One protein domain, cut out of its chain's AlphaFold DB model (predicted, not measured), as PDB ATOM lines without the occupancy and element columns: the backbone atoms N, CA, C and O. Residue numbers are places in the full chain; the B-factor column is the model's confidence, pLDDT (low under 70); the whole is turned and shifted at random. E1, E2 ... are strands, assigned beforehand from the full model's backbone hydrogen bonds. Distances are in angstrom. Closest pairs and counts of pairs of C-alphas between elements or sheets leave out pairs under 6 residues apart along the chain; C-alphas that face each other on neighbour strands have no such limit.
ATOM      1  N   GLY A  10     -61.449  23.381  14.694       98.00
ATOM      2  CA  GLY A  10     -61.904  23.760  13.355       98.00
ATOM      3  C   GLY A  10     -60.905  23.441  12.238       98.00
ATOM      4  O   GLY A  10     -59.762  23.043  12.488       98.00
ATOM      5  N   THR A  11     -61.324  23.696  11.002       97.69
ATOM      6  CA  THR A  11     -60.490  23.546   9.803       97.69
ATOM      7  C   THR A  11     -59.889  24.885   9.390       97.69
ATOM      8  O   THR A  11     -60.607  25.868   9.232       97.69
ATOM      9  N   LEU A  12     -58.577  24.916   9.179       96.19
ATOM     10  CA  LEU A  12     -57.884  26.001   8.490       96.19
ATOM     11  C   LEU A  12     -57.619  25.574   7.048       96.19
ATOM     12  O   LEU A  12     -56.959  24.562   6.824       96.19
ATOM     13  N   ILE A  13     -58.115  26.346   6.084       95.00
ATOM     14  CA  ILE A  13     -57.947  26.060   4.657       95.00
ATOM     15  C   ILE A  13     -56.877  26.990   4.079       95.00
ATOM     16  O   ILE A  13     -57.065  28.203   3.994       95.00
ATOM     17  N   LEU A  14     -55.768  26.411   3.629       92.69
ATOM     18  CA  LEU A  14     -54.706  27.071   2.876       92.69
ATOM     19  C   LEU A  14     -54.981  26.903   1.374       92.69
ATOM     20  O   LEU A  14     -54.254  26.214   0.668       92.69
ATOM     21  N   GLY A  15     -56.086  27.471   0.889       82.25
ATOM     22  CA  GLY A  15     -56.589  27.231  -0.474       82.25
ATOM     23  C   GLY A  15     -56.105  28.218  -1.543       82.25
ATOM     24  O   GLY A  15     -56.288  27.963  -2.728       82.25
ATOM     25  N   ASN A  16     -55.505  29.344  -1.147       76.75
ATOM     26  CA  ASN A  16     -55.099  30.417  -2.058       76.75
ATOM     27  C   ASN A  16     -53.565  30.531  -2.126       76.75
ATOM     28  O   ASN A  16     -52.889  30.488  -1.097       76.75
ATOM     29  N   ALA A  17     -53.037  30.734  -3.336       66.06
ATOM     30  CA  ALA A  17     -51.626  30.995  -3.619       66.06
ATOM     31  C   ALA A  17     -51.078  32.276  -2.954       66.06
ATOM     32  O   ALA A  17     -49.870  32.454  -2.887       66.06
ATOM     33  N   ALA A  18     -51.943  33.153  -2.429       72.50
ATOM     34  CA  ALA A  18     -51.540  34.336  -1.663       72.50
ATOM     35  C   ALA A  18     -50.993  34.029  -0.249       72.50
ATOM     36  O   ALA A  18     -50.572  34.948   0.457       72.50
ATOM     37  N   ASN A  19     -50.999  32.765   0.193       72.69
ATOM     38  CA  ASN A  19     -50.330  32.363   1.431       72.69
ATOM     39  C   ASN A  19     -48.807  32.452   1.267       72.69
ATOM     40  O   ASN A  19     -48.158  31.516   0.820       72.69
ATOM     41  N   ASN A  20     -48.245  33.589   1.680       78.25
ATOM     42  CA  ASN A  20     -46.816  33.891   1.560       78.25
ATOM     43  C   ASN A  20     -46.009  33.560   2.827       78.25
ATOM     44  O   ASN A  20     -44.891  34.052   2.986       78.25
ATOM     45  N   TYR A  21     -46.559  32.782   3.769       87.62
ATOM     46  CA  TYR A  21     -45.735  32.292   4.876       87.62
ATOM     47  C   TYR A  21     -44.736  31.274   4.321       87.62
ATOM     48  O   TYR A  21     -45.060  30.527   3.412       87.62
ATOM     49  N   THR A  22     -43.505  31.279   4.818       86.50
ATOM     50  CA  THR A  22     -42.414  30.476   4.238       86.50
ATOM     51  C   THR A  22     -41.784  29.501   5.224       86.50
ATOM     52  O   THR A  22     -40.933  28.704   4.834       86.50
ATOM     53  N   GLY A  23     -42.162  29.564   6.505       90.56
ATOM     54  CA  GLY A  23     -41.750  28.569   7.492       90.56
ATOM     55  C   GLY A  23     -42.658  27.342   7.496       90.56
ATOM     56  O   GLY A  23     -43.606  27.248   6.722       90.56
ATOM     57  N   GLY A  24     -42.359  26.403   8.392       94.56
ATOM     58  CA  GLY A  24     -43.151  25.187   8.554       94.56
ATOM     59  C   GLY A  24     -44.519  25.421   9.197       94.56
ATOM     60  O   GLY A  24     -44.878  26.534   9.600       94.56
ATOM     61  N   THR A  25     -45.267  24.332   9.339       97.00
ATOM     62  CA  THR A  25     -46.620  24.320   9.901       97.00
ATOM     63  C   THR A  25     -46.687  23.410  11.124       97.00
ATOM     64  O   THR A  25     -46.249  22.265  11.082       97.00
ATOM     65  N   LEU A  26     -47.263  23.897  12.219       97.56
ATOM     66  CA  LEU A  26     -47.535  23.129  13.430       97.56
ATOM     67  C   LEU A  26     -49.049  23.031  13.637       97.56
ATOM     68  O   LEU A  26     -49.714  24.040  13.872       97.56
ATOM     69  N   VAL A  27     -49.591  21.818  13.567       98.38
ATOM     70  CA  VAL A  27     -51.015  21.531  13.762       98.38
ATOM     71  C   VAL A  27     -51.218  20.920  15.143       98.38
ATOM     72  O   VAL A  27     -50.946  19.743  15.359       98.38
ATOM     73  N   LEU A  28     -51.689  21.728  16.092       98.25
ATOM     74  CA  LEU A  28     -51.931  21.311  17.477       98.25
ATOM     75  C   LEU A  28     -53.328  20.716  17.678       98.25
ATOM     76  O   LEU A  28     -53.522  19.950  18.615       98.25
ATOM     77  N   GLY A  29     -54.285  21.066  16.813       97.50
ATOM     78  CA  GLY A  29     -55.656  20.564  16.859       97.50
ATOM     79  C   GLY A  29     -56.454  20.868  15.588       97.50
ATOM     80  O   GLY A  29     -56.118  21.776  14.815       97.50
ATOM     81  N   GLY A  30     -57.532  20.105  15.396       98.25
ATOM     82  CA  GLY A  30     -58.406  20.220  14.229       98.25
ATOM     83  C   GLY A  30     -57.694  19.822  12.940       98.25
ATOM     84  O   GLY A  30     -56.863  18.913  12.941       98.25
ATOM     85  N   THR A  31     -58.004  20.527  11.852       98.56
ATOM     86  CA  THR A  31     -57.513  20.183  10.512       98.56
ATOM     87  C   THR A  31     -56.805  21.363   9.856       98.56
ATOM     88  O   THR A  31     -57.300  22.492   9.899       98.56
ATOM     89  N   VAL A  32     -55.674  21.106   9.201       98.00
ATOM     90  CA  VAL A  32     -55.155  21.971   8.130       98.00
ATOM     91  C   VAL A  32     -55.464  21.304   6.800       98.00
ATOM     92  O   VAL A  32     -55.046  20.177   6.570       98.00
ATOM     93  N   GLN A  33     -56.190  21.993   5.926       97.69
ATOM     94  CA  GLN A  33     -56.435  21.566   4.553       97.69
ATOM     95  C   GLN A  33     -55.604  22.428   3.604       97.69
ATOM     96  O   GLN A  33     -55.680  23.651   3.673       97.69
ATOM     97  N   ALA A  34     -54.826  21.815   2.715       96.12
ATOM     98  CA  ALA A  34     -53.953  22.530   1.788       96.12
ATOM     99  C   ALA A  34     -53.728  21.755   0.480       96.12
ATOM    100  O   ALA A  34     -54.126  20.598   0.344       96.12
ATOM    101  N   MET A  35     -53.060  22.398  -0.475       95.44
ATOM    102  CA  MET A  35     -52.462  21.773  -1.656       95.44
ATOM    103  C   MET A  35     -50.940  21.772  -1.501       95.44
ATOM    104  O   MET A  35     -50.387  22.552  -0.725       95.44
ATOM    105  N   SER A  36     -50.237  20.961  -2.288       94.50
ATOM    106  CA  SER A  36     -48.768  20.968  -2.295       94.50
ATOM    107  C   SER A  36     -48.170  22.337  -2.638       94.50
ATOM    108  O   SER A  36     -47.063  22.646  -2.217       94.50
ATOM    109  N   SER A  37     -48.898  23.161  -3.397       92.81
ATOM    110  CA  SER A  37     -48.492  24.511  -3.799       92.81
ATOM    111  C   SER A  37     -48.741  25.586  -2.739       92.81
ATOM    112  O   SER A  37     -48.218  26.688  -2.869       92.81
ATOM    113  N   THR A  38     -49.553  25.302  -1.719       93.00
ATOM    114  CA  THR A  38     -49.955  26.275  -0.688       93.00
ATOM    115  C   THR A  38     -49.479  25.898   0.711       93.00
ATOM    116  O   THR A  38     -49.706  26.653   1.656       93.00
ATOM    117  N   LEU A  39     -48.817  24.744   0.842       93.62
ATOM    118  CA  LEU A  39     -48.235  24.235   2.077       93.62
ATOM    119  C   LEU A  39     -46.701  24.208   1.962       93.62
ATOM    120  O   LEU A  39     -46.143  23.237   1.453       93.62
ATOM    121  N   PRO A  40     -46.005  25.267   2.395       91.94
ATOM    122  CA  PRO A  40     -44.551  25.315   2.393       91.94
ATOM    123  C   PRO A  40     -43.944  24.597   3.603       91.94
ATOM    124  O   PRO A  40     -44.527  24.546   4.688       91.94
ATOM    125  N   GLY A  41     -42.717  24.104   3.408       93.88
ATOM    126  CA  GLY A  41     -41.872  23.553   4.468       93.88
ATOM    127  C   GLY A  41     -42.424  22.290   5.126       93.88
ATOM    128  O   GLY A  41     -43.354  21.663   4.623       93.88
ATOM    129  N   ASP A  42     -41.822  21.921   6.256       96.94
ATOM    130  CA  ASP A  42     -42.205  20.752   7.048       96.94
ATOM    131  C   ASP A  42     -43.494  20.987   7.840       96.94
ATOM    132  O   ASP A  42     -43.832  22.117   8.214       96.94
ATOM    133  N   VAL A  43     -44.200  19.897   8.140       98.06
ATOM    134  CA  VAL A  43     -45.438  19.912   8.920       98.06
ATOM    135  C   VAL A  43     -45.307  18.972  10.113       98.06
ATOM    136  O   VAL A  43     -44.956  17.804   9.975       98.06
ATOM    137  N   SER A  44     -45.640  19.461  11.303       98.38
ATOM    138  CA  SER A  44     -45.825  18.622  12.486       98.38
ATOM    139  C   SER A  44     -47.306  18.561  12.834       98.38
ATOM    140  O   SER A  44     -47.939  19.598  13.035       98.38
ATOM    141  N   VAL A  45     -47.868  17.354  12.874       98.56
ATOM    142  CA  VAL A  45     -49.285  17.101  13.154       98.56
ATOM    143  C   VAL A  45     -49.390  16.385  14.495       98.56
ATOM    144  O   VAL A  45     -48.904  15.263  14.659       98.56
ATOM    145  N   ASN A  46     -50.000  17.040  15.478       98.44
ATOM    146  CA  ASN A  46     -50.158  16.476  16.811       98.44
ATOM    147  C   ASN A  46     -51.211  15.356  16.828       98.44
ATOM    148  O   ASN A  46     -52.060  15.263  15.940       98.44
ATOM    149  N   SER A  47     -51.170  14.510  17.856       97.81
ATOM    150  CA  SER A  47     -52.179  13.465  18.043       97.81
ATOM    151  C   SER A  47     -53.593  14.062  18.058       97.81
ATOM    152  O   SER A  47     -53.830  15.105  18.668       97.81
ATOM    153  N   GLY A  48     -54.526  13.417  17.353       96.31
ATOM    154  CA  GLY A  48     -55.907  13.891  17.203       96.31
ATOM    155  C   GLY A  48     -56.097  15.046  16.211       96.31
ATOM    156  O   GLY A  48     -57.234  15.461  15.991       96.31
ATOM    157  N   ALA A  49     -55.025  15.554  15.597       98.62
ATOM    158  CA  ALA A  49     -55.093  16.535  14.522       98.62
ATOM    159  C   ALA A  49     -54.913  15.890  13.138       98.62
ATOM    160  O   ALA A  49     -54.465  14.745  13.006       98.62
ATOM    161  N   PHE A  50     -55.269  16.649  12.102       98.69
ATOM    162  CA  PHE A  50     -55.313  16.179  10.721       98.69
ATOM    163  C   PHE A  50     -54.603  17.143   9.769       98.69
ATOM    164  O   PHE A  50     -54.768  18.365   9.849       98.69
ATOM    165  N   LEU A  51     -53.864  16.576   8.820       98.56
ATOM    166  CA  LEU A  51     -53.408  17.264   7.618       98.56
ATOM    167  C   LEU A  51     -54.144  16.691   6.405       98.56
ATOM    168  O   LEU A  51     -53.981  15.517   6.080       98.56
ATOM    169  N   THR A  52     -54.914  17.522   5.710       98.56
ATOM    170  CA  THR A  52     -55.631  17.139   4.492       98.56
ATOM    171  C   THR A  52     -54.971  17.753   3.263       98.56
ATOM    172  O   THR A  52     -54.968  18.973   3.099       98.56
ATOM    173  N   PHE A  53     -54.483  16.916   2.351       98.12
ATOM    174  CA  PHE A  53     -54.130  17.330   0.996       98.12
ATOM    175  C   PHE A  53     -55.378  17.296   0.110       98.12
ATOM    176  O   PHE A  53     -55.777  16.229  -0.357       98.12
ATOM    177  N   ALA A  54     -55.991  18.454  -0.132       97.12
ATOM    178  CA  ALA A  54     -57.117  18.623  -1.055       97.12
ATOM    179  C   ALA A  54     -56.590  18.913  -2.470       97.12
ATOM    180  O   ALA A  54     -56.601  20.043  -2.954       97.12
ATOM    181  N   GLN A  55     -56.052  17.878  -3.110       96.62
ATOM    182  CA  GLN A  55     -55.220  17.980  -4.305       96.62
ATOM    183  C   GLN A  55     -56.012  17.539  -5.549       96.62
ATOM    184  O   GLN A  55     -56.162  16.345  -5.811       96.62
ATOM    185  N   ASN A  56     -56.536  18.500  -6.319       96.00
ATOM    186  CA  ASN A  56     -57.368  18.231  -7.507       96.00
ATOM    187  C   ASN A  56     -56.565  17.940  -8.783       96.00
ATOM    188  O   ASN A  56     -57.050  17.244  -9.669       96.00
ATOM    189  N   THR A  57     -55.339  18.447  -8.860       96.56
ATOM    190  CA  THR A  57     -54.371  18.192  -9.935       96.56
ATOM    191  C   THR A  57     -53.119  17.581  -9.341       96.56
ATOM    192  O   THR A  57     -52.828  17.840  -8.178       96.56
ATOM    193  N   ASP A  58     -52.348  16.816 -10.105       98.00
ATOM    194  CA  ASP A  58     -51.106  16.233  -9.591       98.00
ATOM    195  C   ASP A  58     -50.163  17.303  -9.019       98.00
ATOM    196  O   ASP A  58     -50.099  18.436  -9.504       98.00
ATOM    197  N   GLY A  59     -49.454  16.947  -7.953       97.44
ATOM    198  CA  GLY A  59     -48.553  17.853  -7.251       97.44
ATOM    199  C   GLY A  59     -47.457  17.107  -6.508       97.44
ATOM    200  O   GLY A  59     -47.570  15.912  -6.233       97.44
ATOM    201  N   THR A  60     -46.392  17.826  -6.162       98.00
ATOM    202  CA  THR A  60     -45.260  17.294  -5.398       98.00
ATOM    203  C   THR A  60     -45.110  18.088  -4.116       98.00
ATOM    204  O   THR A  60     -45.012  19.312  -4.159       98.00
ATOM    205  N   TYR A  61     -45.066  17.392  -2.986       97.69
ATOM    206  CA  TYR A  61     -44.762  17.974  -1.689       97.69
ATOM    207  C   TYR A  61     -43.413  17.451  -1.197       97.69
ATOM    208  O   TYR A  61     -43.187  16.242  -1.072       97.69
ATOM    209  N   THR A  62     -42.497  18.390  -0.971       96.69
ATOM    210  CA  THR A  62     -41.097  18.112  -0.638       96.69
ATOM    211  C   THR A  62     -40.815  18.124   0.858       96.69
ATOM    212  O   THR A  62     -39.781  17.600   1.270       96.69
ATOM    213  N   GLY A  63     -41.723  18.686   1.659       96.56
ATOM    214  CA  GLY A  63     -41.596  18.742   3.110       96.56
ATOM    215  C   GLY A  63     -41.766  17.382   3.788       96.56
ATOM    216  O   GLY A  63     -42.280  16.409   3.218       96.56
ATOM    217  N   VAL A  64     -41.332  17.333   5.042       98.00
ATOM    218  CA  VAL A  64     -41.523  16.200   5.942       98.00
ATOM    219  C   VAL A  64     -42.742  16.445   6.823       98.00
ATOM    220  O   VAL A  64     -42.836  17.447   7.529       98.00
ATOM    221  N   ILE A  65     -43.668  15.493   6.812       98.56
ATOM    222  CA  ILE A  65     -44.777  15.384   7.752       98.56
ATOM    223  C   ILE A  65     -44.297  14.522   8.922       98.56
ATOM    224  O   ILE A  65     -43.717  13.447   8.735       98.56
ATOM    225  N   SER A  66     -44.533  15.002  10.135       98.56
ATOM    226  CA  SER A  66     -44.089  14.391  11.390       98.56
ATOM    227  C   SER A  66     -45.191  14.439  12.450       98.56
ATOM    228  O   SER A  66     -46.171  15.171  12.307       98.56
ATOM    229  N   GLY A  67     -45.015  13.689  13.539       98.25
ATOM    230  CA  GLY A  67     -45.935  13.673  14.680       98.25
ATOM    231  C   GLY A  67     -46.951  12.526  14.643       98.25
ATOM    232  O   GLY A  67     -46.856  11.611  13.835       98.25
ATOM    233  N   ALA A  68     -47.907  12.542  15.568       98.00
ATOM    234  CA  ALA A  68     -48.855  11.440  15.773       98.00
ATOM    235  C   ALA A  68     -50.235  11.673  15.131       98.00
ATOM    236  O   ALA A  68     -51.162  10.897  15.358       98.00
ATOM    237  N   GLY A  69     -50.399  12.768  14.390       98.12
ATOM    238  CA  GLY A  69     -51.635  13.089  13.686       98.12
ATOM    239  C   GLY A  69     -51.803  12.332  12.372       98.12
ATOM    240  O   GLY A  69     -50.885  11.672  11.884       98.12
ATOM    241  N   ASN A  70     -53.000  12.438  11.801       98.50
ATOM    242  CA  ASN A  70     -53.396  11.682  10.615       98.50
ATOM    243  C   ASN A  70     -53.248  12.509   9.335       98.50
ATOM    244  O   ASN A  70     -53.368  13.738   9.349       98.50
ATOM    245  N   VAL A  71     -53.054  11.817   8.213       98.62
ATOM    246  CA  VAL A  71     -52.986  12.423   6.880       98.62
ATOM    247  C   VAL A  71     -54.183  11.973   6.051       98.62
ATOM    248  O   VAL A  71     -54.477  10.785   5.955       98.62
ATOM    249  N   ILE A  72     -54.869  12.917   5.416       98.62
ATOM    250  CA  ILE A  72     -56.002  12.644   4.533       98.62
ATOM    251  C   ILE A  72     -55.664  13.148   3.132       98.62
ATOM    252  O   ILE A  72     -55.200  14.273   2.957       98.62
ATOM    253  N   LYS A  73     -55.912  12.327   2.116       98.31
ATOM    254  CA  LYS A  73     -55.781  12.702   0.709       98.31
ATOM    255  C   LYS A  73     -57.152  12.749   0.042       98.31
ATOM    256  O   LYS A  73     -57.855  11.741  -0.039       98.31
ATOM    257  N   GLU A  74     -57.491  13.922  -0.477       97.25
ATOM    258  CA  GLU A  74     -58.726  14.216  -1.206       97.25
ATOM    259  C   GLU A  74     -58.420  14.901  -2.544       97.25
ATOM    260  O   GLU A  74     -57.279  15.289  -2.813       97.25
ATOM    261  N   GLY A  75     -59.435  15.037  -3.395       97.00
ATOM    262  CA  GLY A  75     -59.289  15.532  -4.763       97.00
ATOM    263  C   GLY A  75     -58.712  14.491  -5.726       97.00
ATOM    264  O   GLY A  75     -58.061  13.524  -5.328       97.00
ATOM    265  N   ASN A  76     -58.977  14.682  -7.015       96.44
ATOM    266  CA  ASN A  76     -58.709  13.687  -8.057       96.44
ATOM    267  C   ASN A  76     -57.221  13.498  -8.388       96.44
ATOM    268  O   ASN A  76     -56.859  12.466  -8.948       96.44
ATOM    269  N   GLY A  77     -56.369  14.467  -8.053       97.94
ATOM    270  CA  GLY A  77     -54.945  14.433  -8.373       97.94
ATOM    271  C   GLY A  77     -54.154  13.457  -7.507       97.94
ATOM    272  O   GLY A  77     -54.614  12.974  -6.469       97.94
ATOM    273  N   THR A  78     -52.917  13.204  -7.904       98.31
ATOM    274  CA  THR A  78     -51.927  12.447  -7.142       98.31
ATOM    275  C   THR A  78     -50.992  13.399  -6.406       98.31
ATOM    276  O   THR A  78     -50.408  14.297  -7.008       98.31
ATOM    277  N   ILE A  79     -50.810  13.192  -5.100       98.31
ATOM    278  CA  ILE A  79     -49.756  13.872  -4.339       98.31
ATOM    279  C   ILE A  79     -48.498  13.001  -4.316       98.31
ATOM    280  O   ILE A  79     -48.537  11.860  -3.862       98.31
ATOM    281  N   THR A  80     -47.376  13.525  -4.801       98.50
ATOM    282  CA  THR A  80     -46.067  12.869  -4.701       98.50
ATOM    283  C   THR A  80     -45.339  13.362  -3.456       98.50
ATOM    284  O   THR A  80     -45.046  14.552  -3.346       98.50
ATOM    285  N   LEU A  81     -45.024  12.452  -2.533       98.31
ATOM    286  CA  LEU A  81     -44.252  12.728  -1.323       98.31
ATOM    287  C   LEU A  81     -42.794  12.311  -1.534       98.31
ATOM    288  O   LEU A  81     -42.486  11.118  -1.639       98.31
ATOM    289  N   THR A  82     -41.897  13.297  -1.597       96.94
ATOM    290  CA  THR A  82     -40.460  13.055  -1.816       96.94
ATOM    291  C   THR A  82     -39.644  13.090  -0.528       96.94
ATOM    292  O   THR A  82     -38.603  12.441  -0.464       96.94
ATOM    293  N   GLY A  83     -40.102  13.822   0.493       96.81
ATOM    294  CA  GLY A  83     -39.483  13.828   1.820       96.81
ATOM    295  C   GLY A  83     -39.669  12.493   2.548       96.81
ATOM    296  O   GLY A  83     -40.662  11.795   2.321       96.81
ATOM    297  N   ILE A  84     -38.729  12.145   3.431       97.56
ATOM    298  CA  ILE A  84     -38.848  10.981   4.322       97.56
ATOM    299  C   ILE A  84     -39.862  11.325   5.402       97.56
ATOM    300  O   ILE A  84     -39.575  12.111   6.301       97.56
ATOM    301  N   GLN A  85     -41.060  10.766   5.288       98.25
ATOM    302  CA  GLN A  85     -42.128  11.034   6.237       98.25
ATOM    303  C   GLN A  85     -41.851  10.319   7.567       98.25
ATOM    304  O   GLN A  85     -41.214   9.265   7.600       98.25
ATOM    305  N   SER A  86     -42.297  10.913   8.673       97.75
ATOM    306  CA  SER A  86     -42.043  10.415  10.036       97.75
ATOM    307  C   SER A  86     -43.275  10.486  10.935       97.75
ATOM    308  O   SER A  86     -43.163  10.374  12.158       97.75
ATOM    309  N   TYR A  87     -44.455  10.705  10.352       98.06
ATOM    310  CA  TYR A  87     -45.692  10.699  11.113       98.06
ATOM    311  C   TYR A  87     -46.122   9.264  11.409       98.06
ATOM    312  O   TYR A  87     -45.858   8.339  10.646       98.06
ATOM    313  N   THR A  88     -46.774   9.056  12.542       97.25
ATOM    314  CA  THR A  88     -47.184   7.715  12.985       97.25
ATOM    315  C   THR A  88     -48.686   7.492  12.900       97.25
ATOM    316  O   THR A  88     -49.138   6.355  13.038       97.25
ATOM    317  N   GLY A  89     -49.463   8.553  12.665       97.31
ATOM    318  CA  GLY A  89     -50.897   8.441  12.430       97.31
ATOM    319  C   GLY A  89     -51.226   7.777  11.093       97.31
ATOM    320  O   GLY A  89     -50.363   7.528  10.248       97.31
ATOM    321  N   GLN A  90     -52.506   7.473  10.912       97.06
ATOM    322  CA  GLN A  90     -52.996   6.787   9.727       97.06
ATOM    323  C   GLN A  90     -53.066   7.736   8.529       97.06
ATOM    324  O   GLN A  90     -53.388   8.920   8.657       97.06
ATOM    325  N   THR A  91     -52.831   7.175   7.348       98.12
ATOM    326  CA  THR A  91     -53.084   7.830   6.070       98.12
ATOM    327  C   THR A  91     -54.364   7.297   5.452       98.12
ATOM    328  O   THR A  91     -54.499   6.096   5.217       98.12
ATOM    329  N   THR A  92     -55.291   8.186   5.122       98.06
ATOM    330  CA  THR A  92     -56.539   7.840   4.440       98.06
ATOM    331  C   THR A  92     -56.574   8.487   3.064       98.06
ATOM    332  O   THR A  92     -56.527   9.709   2.939       98.06
ATOM    333  N   ILE A  93     -56.677   7.675   2.015       98.19
ATOM    334  CA  ILE A  93     -56.840   8.140   0.638       98.19
ATOM    335  C   ILE A  93     -58.319   8.028   0.291       98.19
ATOM    336  O   ILE A  93     -58.816   6.934   0.029       98.19
ATOM    337  N   ASN A  94     -59.020   9.160   0.307       97.31
ATOM    338  CA  ASN A  94     -60.436   9.233  -0.042       97.31
ATOM    339  C   ASN A  94     -60.636   9.382  -1.553       97.31
ATOM    340  O   ASN A  94     -61.571   8.800  -2.103       97.31
ATOM    341  N   GLN A  95     -59.760  10.142  -2.225       97.12
ATOM    342  CA  GLN A  95     -59.801  10.388  -3.673       97.12
ATOM    343  C   GLN A  95     -58.393  10.580  -4.265       97.12
ATOM    344  O   GLN A  95     -57.474  11.048  -3.584       97.12
ATOM    345  N   GLY A  96     -58.238  10.244  -5.551       97.12
ATOM    346  CA  GLY A  96     -56.972  10.376  -6.275       97.12
ATOM    347  C   GLY A  96     -55.911   9.412  -5.747       97.12
ATOM    348  O   GLY A  96     -56.214   8.260  -5.435       97.12
ATOM    349  N   GLY A  97     -54.663   9.869  -5.622       97.81
ATOM    350  CA  GLY A  97     -53.583   8.992  -5.169       97.81
ATOM    351  C   GLY A  97     -52.515   9.643  -4.306       97.81
ATOM    352  O   GLY A  97     -52.358  10.863  -4.276       97.81
ATOM    353  N   ILE A  98     -51.757   8.796  -3.614       98.31
ATOM    354  CA  ILE A  98     -50.479   9.151  -2.996       98.31
ATOM    355  C   ILE A  98     -49.390   8.369  -3.716       98.31
ATOM    356  O   ILE A  98     -49.482   7.149  -3.854       98.31
ATOM    357  N   GLN A  99     -48.349   9.073  -4.143       98.19
ATOM    358  CA  GLN A  99     -47.158   8.495  -4.739       98.19
ATOM    359  C   GLN A  99     -45.941   8.718  -3.844       98.19
ATOM    360  O   GLN A  99     -45.728   9.807  -3.316       98.19
ATOM    361  N   GLY A 100     -45.100   7.696  -3.722       97.50
ATOM    362  CA  GLY A 100     -43.821   7.788  -3.034       97.50
ATOM    363  C   GLY A 100     -42.915   6.604  -3.338       97.50
ATOM    364  O   GLY A 100     -43.055   5.922  -4.354       97.50
ATOM    365  N   THR A 101     -41.974   6.365  -2.436       97.12
ATOM    366  CA  THR A 101     -41.072   5.212  -2.439       97.12
ATOM    367  C   THR A 101     -41.136   4.525  -1.084       97.12
ATOM    368  O   THR A 101     -41.694   5.059  -0.122       97.12
ATOM    369  N   THR A 102     -40.493   3.372  -0.961       95.62
ATOM    370  CA  THR A 102     -40.245   2.757   0.343       95.62
ATOM    371  C   THR A 102     -39.382   3.629   1.246       95.62
ATOM    372  O   THR A 102     -39.364   3.374   2.433       95.62
ATOM    373  N   SER A 103     -38.674   4.645   0.747       96.00
ATOM    374  CA  SER A 103     -37.945   5.585   1.608       96.00
ATOM    375  C   SER A 103     -38.840   6.711   2.119       96.00
ATOM    376  O   SER A 103     -38.684   7.132   3.260       96.00
ATOM    377  N   SER A 104     -39.791   7.193   1.309       96.62
ATOM    378  CA  SER A 104     -40.681   8.280   1.732       96.62
ATOM    379  C   SER A 104     -41.877   7.803   2.551       96.62
ATOM    380  O   SER A 104     -42.328   8.536   3.421       96.62
ATOM    381  N   LEU A 105     -42.373   6.586   2.316       95.94
ATOM    382  CA  LEU A 105     -43.623   6.097   2.908       95.94
ATOM    383  C   LEU A 105     -43.451   4.930   3.891       95.94
ATOM    384  O   LEU A 105     -44.461   4.431   4.385       95.94
ATOM    385  N   ASN A 106     -42.233   4.460   4.189       91.62
ATOM    386  CA  ASN A 106     -42.063   3.262   5.028       91.62
ATOM    387  C   ASN A 106     -42.818   3.364   6.355       91.62
ATOM    388  O   ASN A 106     -42.859   4.435   6.945       91.62
ATOM    389  N   ASN A 107     -43.331   2.241   6.856       90.94
ATOM    390  CA  ASN A 107     -43.963   2.136   8.172       90.94
ATOM    391  C   ASN A 107     -45.251   2.962   8.382       90.94
ATOM    392  O   ASN A 107     -45.818   2.928   9.469       90.94
ATOM    393  N   HIS A 108     -45.756   3.663   7.366       94.19
ATOM    394  CA  HIS A 108     -47.014   4.406   7.477       94.19
ATOM    395  C   HIS A 108     -48.186   3.493   7.144       94.19
ATOM    396  O   HIS A 108     -48.169   2.848   6.100       94.19
ATOM    397  N   SER A 109     -49.213   3.450   7.991       95.31
ATOM    398  CA  SER A 109     -50.426   2.678   7.697       95.31
ATOM    399  C   SER A 109     -51.325   3.448   6.736       95.31
ATOM    400  O   SER A 109     -51.651   4.606   6.994       95.31
ATOM    401  N   VAL A 110     -51.736   2.815   5.638       96.50
ATOM    402  CA  VAL A 110     -52.515   3.449   4.567       96.50
ATOM    403  C   VAL A 110     -53.823   2.699   4.332       96.50
ATOM    404  O   VAL A 110     -53.842   1.484   4.129       96.50
ATOM    405  N   THR A 111     -54.918   3.451   4.270       96.19
ATOM    406  CA  THR A 111     -56.234   2.964   3.854       96.19
ATOM    407  C   THR A 111     -56.669   3.639   2.565       96.19
ATOM    408  O   THR A 111     -56.694   4.864   2.465       96.19
ATOM    409  N   THR A 112     -57.047   2.824   1.584       94.81
ATOM    410  CA  THR A 112     -57.619   3.264   0.302       94.81
ATOM    411  C   THR A 112     -59.142   3.136   0.343       94.81
ATOM    412  O   THR A 112     -59.684   2.034   0.246       94.81
ATOM    413  N   SER A 113     -59.849   4.250   0.548       91.31
ATOM    414  CA  SER A 113     -61.272   4.233   0.924       91.31
ATOM    415  C   SER A 113     -62.198   3.703  -0.177       91.31
ATOM    416  O   SER A 113     -63.254   3.156   0.124       91.31
ATOM    417  N   THR A 114     -61.828   3.854  -1.454       88.75
ATOM    418  CA  THR A 114     -62.646   3.421  -2.603       88.75
ATOM    419  C   THR A 114     -61.790   2.833  -3.723       88.75
ATOM    420  O   THR A 114     -60.581   3.065  -3.773       88.75
ATOM    421  N   SER A 115     -62.404   2.123  -4.674       86.25
ATOM    422  CA  SER A 115     -61.707   1.538  -5.833       86.25
ATOM    423  C   SER A 115     -61.010   2.557  -6.739       86.25
ATOM    424  O   SER A 115     -60.066   2.200  -7.438       86.25
ATOM    425  N   ASN A 116     -61.423   3.826  -6.696       87.25
ATOM    426  CA  ASN A 116     -60.855   4.899  -7.519       87.25
ATOM    427  C   ASN A 116     -59.667   5.610  -6.846       87.25
ATOM    428  O   ASN A 116     -59.225   6.655  -7.320       87.25
ATOM    429  N   TYR A 129     -41.575  -2.229   2.711       93.38
ATOM    430  CA  TYR A 129     -42.681  -1.442   3.223       93.38
ATOM    431  C   TYR A 129     -43.355  -2.218   4.357       93.38
ATOM    432  O   TYR A 129     -43.986  -3.254   4.129       93.38
ATOM    433  N   SER A 130     -43.182  -1.730   5.586       93.56
ATOM    434  CA  SER A 130     -43.712  -2.360   6.806       93.56
ATOM    435  C   SER A 130     -45.063  -1.806   7.264       93.56
ATOM    436  O   SER A 130     -45.621  -2.308   8.236       93.56
ATOM    437  N   GLY A 131     -45.584  -0.774   6.594       91.31
ATOM    438  CA  GLY A 131     -46.872  -0.175   6.932       91.31
ATOM    439  C   GLY A 131     -48.038  -1.134   6.693       91.31
ATOM    440  O   GLY A 131     -47.968  -2.005   5.821       91.31
ATOM    441  N   SER A 132     -49.121  -0.978   7.456       91.69
ATOM    442  CA  SER A 132     -50.345  -1.734   7.191       91.69
ATOM    443  C   SER A 132     -51.076  -1.171   5.972       91.69
ATOM    444  O   SER A 132     -51.187   0.046   5.834       91.69
ATOM    445  N   LEU A 133     -51.589  -2.046   5.102       91.50
ATOM    446  CA  LEU A 133     -52.399  -1.657   3.942       91.50
ATOM    447  C   LEU A 133     -53.799  -2.239   4.039       91.50
ATOM    448  O   LEU A 133     -53.977  -3.453   4.165       91.50
ATOM    449  N   THR A 134     -54.796  -1.372   3.906       92.12
ATOM    450  CA  THR A 134     -56.206  -1.766   3.880       92.12
ATOM    451  C   THR A 134     -56.974  -1.026   2.783       92.12
ATOM    452  O   THR A 134     -56.506  -0.037   2.201       92.12
ATOM    453  N   GLY A 135     -58.174  -1.516   2.478       90.81
ATOM    454  CA  GLY A 135     -59.075  -0.896   1.509       90.81
ATOM    455  C   GLY A 135     -59.091  -1.568   0.135       90.81
ATOM    456  O   GLY A 135     -58.550  -2.663  -0.051       90.81
ATOM    457  N   ALA A 136     -59.782  -0.913  -0.797       88.44
ATOM    458  CA  ALA A 136     -60.201  -1.480  -2.082       88.44
ATOM    459  C   ALA A 136     -59.614  -0.758  -3.309       88.44
ATOM    460  O   ALA A 136     -60.023  -1.055  -4.431       88.44
ATOM    461  N   GLY A 137     -58.706   0.207  -3.108       90.94
ATOM    462  CA  GLY A 137     -58.110   1.009  -4.182       90.94
ATOM    463  C   GLY A 137     -57.172   0.234  -5.110       90.94
ATOM    464  O   GLY A 137     -57.194  -0.991  -5.185       90.94
ATOM    465  N   ALA A 138     -56.307   0.951  -5.818       91.69
ATOM    466  CA  ALA A 138     -55.218   0.383  -6.600       91.69
ATOM    467  C   ALA A 138     -53.880   0.489  -5.857       91.69
ATOM    468  O   ALA A 138     -53.550   1.525  -5.277       91.69
ATOM    469  N   LEU A 139     -53.094  -0.582  -5.900       91.94
ATOM    470  CA  LEU A 139     -51.719  -0.602  -5.428       91.94
ATOM    471  C   LEU A 139     -50.824  -0.768  -6.646       91.94
ATOM    472  O   LEU A 139     -50.861  -1.796  -7.333       91.94
ATOM    473  N   VAL A 140     -50.066   0.279  -6.952       91.88
ATOM    474  CA  VAL A 140     -49.353   0.405  -8.223       91.88
ATOM    475  C   VAL A 140     -47.860   0.514  -7.974       91.88
ATOM    476  O   VAL A 140     -47.416   1.277  -7.120       91.88
ATOM    477  N   LYS A 141     -47.078  -0.239  -8.745       91.62
ATOM    478  CA  LYS A 141     -45.617  -0.204  -8.709       91.62
ATOM    479  C   LYS A 141     -45.046   0.155 -10.075       91.62
ATOM    480  O   LYS A 141     -45.278  -0.550 -11.060       91.62
ATOM    481  N   TYR A 142     -44.230   1.203 -10.087       91.69
ATOM    482  CA  TYR A 142     -43.383   1.626 -11.201       91.69
ATOM    483  C   TYR A 142     -41.900   1.499 -10.838       91.69
ATOM    484  O   TYR A 142     -41.553   1.416  -9.660       91.69
ATOM    485  N   GLY A 143     -41.023   1.508 -11.842       91.75
ATOM    486  CA  GLY A 143     -39.568   1.452 -11.661       91.75
ATOM    487  C   GLY A 143     -39.013   0.031 -11.523       91.75
ATOM    488  O   GLY A 143     -39.746  -0.912 -11.241       91.75
ATOM    489  N   SER A 144     -37.709  -0.139 -11.723       89.12
ATOM    490  CA  SER A 144     -37.043  -1.453 -11.791       89.12
ATOM    491  C   SER A 144     -36.835  -2.149 -10.440       89.12
ATOM    492  O   SER A 144     -36.577  -3.351 -10.406       89.12
ATOM    493  N   GLY A 145     -36.929  -1.418  -9.327       90.44
ATOM    494  CA  GLY A 145     -36.699  -1.959  -7.989       90.44
ATOM    495  C   GLY A 145     -37.825  -2.869  -7.505       90.44
ATOM    496  O   GLY A 145     -38.937  -2.844  -8.033       90.44
ATOM    497  N   THR A 146     -37.578  -3.649  -6.459       89.19
ATOM    498  CA  THR A 146     -38.608  -4.445  -5.778       89.19
ATOM    499  C   THR A 146     -39.159  -3.711  -4.557       89.19
ATOM    500  O   THR A 146     -38.437  -2.996  -3.866       89.19
ATOM    501  N   VAL A 147     -40.449  -3.897  -4.278       90.88
ATOM    502  CA  VAL A 147     -41.043  -3.529  -2.985       90.88
ATOM    503  C   VAL A 147     -41.472  -4.812  -2.296       90.88
ATOM    504  O   VAL A 147     -42.282  -5.574  -2.830       90.88
ATOM    505  N   VAL A 148     -40.906  -5.055  -1.119       89.81
ATOM    506  CA  VAL A 148     -41.271  -6.172  -0.248       89.81
ATOM    507  C   VAL A 148     -42.253  -5.651   0.791       89.81
ATOM    508  O   VAL A 148     -41.892  -4.808   1.611       89.81
ATOM    509  N   MET A 149     -43.493  -6.135   0.762       88.06
ATOM    510  CA  MET A 149     -44.471  -5.812   1.800       88.06
ATOM    511  C   MET A 149     -44.267  -6.750   2.984       88.06
ATOM    512  O   MET A 149     -44.379  -7.962   2.832       88.06
ATOM    513  N   THR A 150     -43.956  -6.185   4.145       87.31
ATOM    514  CA  THR A 150     -43.775  -6.939   5.397       87.31
ATOM    515  C   THR A 150     -44.800  -6.558   6.464       87.31
ATOM    516  O   THR A 150     -44.830  -7.173   7.525       87.31
ATOM    517  N   GLY A 151     -45.601  -5.519   6.217       82.62
ATOM    518  CA  GLY A 151     -46.687  -5.097   7.099       82.62
ATOM    519  C   GLY A 151     -47.959  -5.925   6.912       82.62
ATOM    520  O   GLY A 151     -48.159  -6.560   5.876       82.62
ATOM    521  N   ALA A 152     -48.847  -5.884   7.909       78.44
ATOM    522  CA  ALA A 152     -50.150  -6.538   7.834       78.44
ATOM    523  C   ALA A 152     -50.997  -5.935   6.700       78.44
ATOM    524  O   ALA A 152     -51.295  -4.736   6.708       78.44
ATOM    525  N   SER A 153     -51.412  -6.764   5.742       76.44
ATOM    526  CA  SER A 153     -52.223  -6.344   4.600       76.44
ATOM    527  C   SER A 153     -53.544  -7.107   4.575       76.44
ATOM    528  O   SER A 153     -53.559  -8.324   4.421       76.44
ATOM    529  N   THR A 154     -54.656  -6.384   4.710       78.75
ATOM    530  CA  THR A 154     -56.014  -6.891   4.415       78.75
ATOM    531  C   THR A 154     -56.532  -6.297   3.105       78.75
ATOM    532  O   THR A 154     -57.732  -6.162   2.879       78.75
ATOM    533  N   TYR A 155     -55.604  -5.881   2.246       77.25
ATOM    534  CA  TYR A 155     -55.889  -5.183   1.010       77.25
ATOM    535  C   TYR A 155     -56.695  -6.052   0.040       77.25
ATOM    536  O   TYR A 155     -56.270  -7.145  -0.328       77.25
ATOM    537  N   THR A 156     -57.841  -5.536  -0.402       76.44
ATOM    538  CA  THR A 156     -58.767  -6.231  -1.322       76.44
ATOM    539  C   THR A 156     -58.746  -5.646  -2.734       76.44
ATOM    540  O   THR A 156     -59.390  -6.167  -3.642       76.44
ATOM    541  N   GLY A 157     -58.014  -4.547  -2.914       71.94
ATOM    542  CA  GLY A 157     -57.947  -3.784  -4.147       71.94
ATOM    543  C   GLY A 157     -57.071  -4.399  -5.242       71.94
ATOM    544  O   GLY A 157     -56.336  -5.370  -5.038       71.94
ATOM    545  N   ARG A 158     -57.115  -3.795  -6.435       76.62
ATOM    546  CA  ARG A 158     -56.329  -4.258  -7.587       76.62
ATOM    547  C   ARG A 158     -54.845  -3.983  -7.359       76.62
ATOM    548  O   ARG A 158     -54.429  -2.838  -7.210       76.62
ATOM    549  N   GLN A 159     -54.027  -5.025  -7.451       78.94
ATOM    550  CA  GLN A 159     -52.575  -4.890  -7.508       78.94
ATOM    551  C   GLN A 159     -52.129  -4.870  -8.970       78.94
ATOM    552  O   GLN A 159     -52.515  -5.739  -9.754       78.94
ATOM    553  N   SER A 160     -51.328  -3.882  -9.363       73.38
ATOM    554  CA  SER A 160     -50.798  -3.818 -10.727       73.38
ATOM    555  C   SER A 160     -49.319  -3.475 -10.762       73.38
ATOM    556  O   SER A 160     -48.856  -2.574 -10.064       73.38
ATOM    557  N   ASN A 161     -48.602  -4.210 -11.610       62.94
ATOM    558  CA  ASN A 161     -47.185  -4.039 -11.880       62.94
ATOM    559  C   ASN A 161     -46.998  -3.479 -13.282       62.94
ATOM    560  O   ASN A 161     -47.585  -3.994 -14.234       62.94
ATOM    561  N   ALA A 162     -46.137  -2.472 -13.418       55.44
ATOM    562  CA  ALA A 162     -45.540  -2.180 -14.712       55.44
ATOM    563  C   ALA A 162     -44.713  -3.392 -15.193       55.44
ATOM    564  O   ALA A 162     -44.232  -4.193 -14.382       55.44
ATOM    565  N   VAL A 163     -44.558  -3.541 -16.512       42.00
ATOM    566  CA  VAL A 163     -43.817  -4.652 -17.135       42.00
ATOM    567  C   VAL A 163     -42.432  -4.795 -16.479       42.00
ATOM    568  O   VAL A 163     -41.678  -3.829 -16.410       42.00
ATOM    569  N   GLY A 164     -42.114  -5.988 -15.958       43.06
ATOM    570  CA  GLY A 164     -40.838  -6.285 -15.285       43.06
ATOM    571  C   GLY A 164     -40.819  -6.114 -13.757       43.06
ATOM    572  O   GLY A 164     -39.844  -6.510 -13.123       43.06
ATOM    573  N   CYS A 165     -41.885  -5.599 -13.134       45.88
ATOM    574  CA  CYS A 165     -41.989  -5.508 -11.673       45.88
ATOM    575  C   CYS A 165     -42.578  -6.799 -11.066       45.88
ATOM    576  O   CYS A 165     -43.537  -7.365 -11.595       45.88
ATOM    577  N   ARG A 166     -42.058  -7.247  -9.914       54.03
ATOM    578  CA  ARG A 166     -42.647  -8.315  -9.082       54.03
ATOM    579  C   ARG A 166     -42.931  -7.781  -7.678       54.03
ATOM    580  O   ARG A 166     -42.040  -7.216  -7.049       54.03
ATOM    581  N   TRP A 167     -44.144  -8.018  -7.181       54.84
ATOM    582  CA  TRP A 167     -44.405  -7.995  -5.743       54.84
ATOM    583  C   TRP A 167     -43.929  -9.334  -5.168       54.84
ATOM    584  O   TRP A 167     -44.177 -10.380  -5.769       54.84
ATOM    585  N   ARG A 168     -43.252  -9.322  -4.017       45.72
ATOM    586  CA  ARG A 168     -43.175 -10.504  -3.148       45.72
ATOM    587  C   ARG A 168     -44.015 -10.198  -1.916       45.72
ATOM    588  O   ARG A 168     -43.649  -9.322  -1.137       45.72
ATOM    589  N   GLN A 169     -45.145 -10.887  -1.800       52.44
ATOM    590  CA  GLN A 169     -45.869 -11.041  -0.542       52.44
ATOM    591  C   GLN A 169     -45.356 -12.326   0.127       52.44
ATOM    592  O   GLN A 169     -45.025 -13.281  -0.585       52.44
ATOM    593  N   PHE A 170     -45.240 -12.316   1.453       43.44
ATOM    594  CA  PHE A 170     -45.079 -13.516   2.274       43.44
ATOM    595  C   PHE A 170     -46.376 -13.760   3.034       43.44
ATOM    596  O   PHE A 170     -47.000 -12.748   3.430       43.44
TER     597      PHE A 170
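What this domain is: This is residues 10 to 116 and 129 to 170 of the 170 residues of an uncharacterized protein of Legionella sp. km772 (UniProt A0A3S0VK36). The chain is wound in stacked turns, a solenoid of parallel strands: the sheet E1 E3 E5 E8 E10 E12 E13 makes one wall along most of the stack, and the shorter sheets E2 E4 E7, E6 E9 E11 and E14 E16 make walls on other sides. The stacking of the turns makes the longest axis, with E1 towards one end and E16 towards the other. The printed part has 149 residues with no named helix and 16 named strands, E1 to E16 in order along the chain; the class is all strand, though named strands hold 60 of the 149 residues, under half. The whole is compact, with a radius of gyration of the C-alphas of 15.2 A, and elongated, spanning 44 by 28 by 25 A.

Where its parts are: The largest sheet holds E1, residues 11 to 14, from C-alpha 11 at (-60.490, 23.546, 9.803); E3, 31 to 34; E5, 50 to 54, 12.2 A long; E8, 70 to 74, 13.2 A; E10, 91 to 93; E12, 110 to 112; and E13, 133 to 135. The second holds E2, 25 to 27; E4, 43 to 45; and E7, 65 to 67. The third holds E6, 59 to 61; E9, 78 to 81; and E11, 96 to 100, 13.8 A. E14, 138 to 142, 12.8 A, pairs with E16, 158 to 161, which ends at C-alpha 161 (-47.185, -4.039, -11.880). E15, 147 to 149, pairs with no named strand.

How they stand to each other: The largest sheet is twisted, with edge strands E1 and E13. Its E5 and E8 are parallel at 16 degrees, with N 53 and O 72 at 2.8 A. E1 and E3 are parallel at 18 degrees, with N 12 and O 31 at 2.8 A. This sheet and E6 E9 E11 form a sandwich, two sheets face to face, their facing parts 9.9 A centre to centre; the closest C-alphas of E8 and E11 are those of Glu 74 and Gly 96, 6.6 A apart. E9 and E11 are parallel at 23 degrees, with N 81 and O 99 at 2.8 A. E2 and E4 are parallel at 6 degrees, with N 27 and O 44 at 2.8 A. E14 and E16 are parallel at 6 degrees, with N 139 and O 158 at 2.9 A. E11 and E14 are near each other. E14 and E15 are only just apart, their closest C-alphas at 8.0 A. Residues 147 to 148 of E15 pair with residues 167 to 168, parallel.

The domain as a whole: The C-alphas farthest apart are those of Ala 18 and Phe 170, 48.4 A. Residues 117 to 128 are not printed, and C-alphas 116 and 129 are 22.0 A apart across the cut. Of the links that are printed whole, none is long. The mean pLDDT of the printed part is 90.3; residue 17 and residues 161 to 170 are under 70.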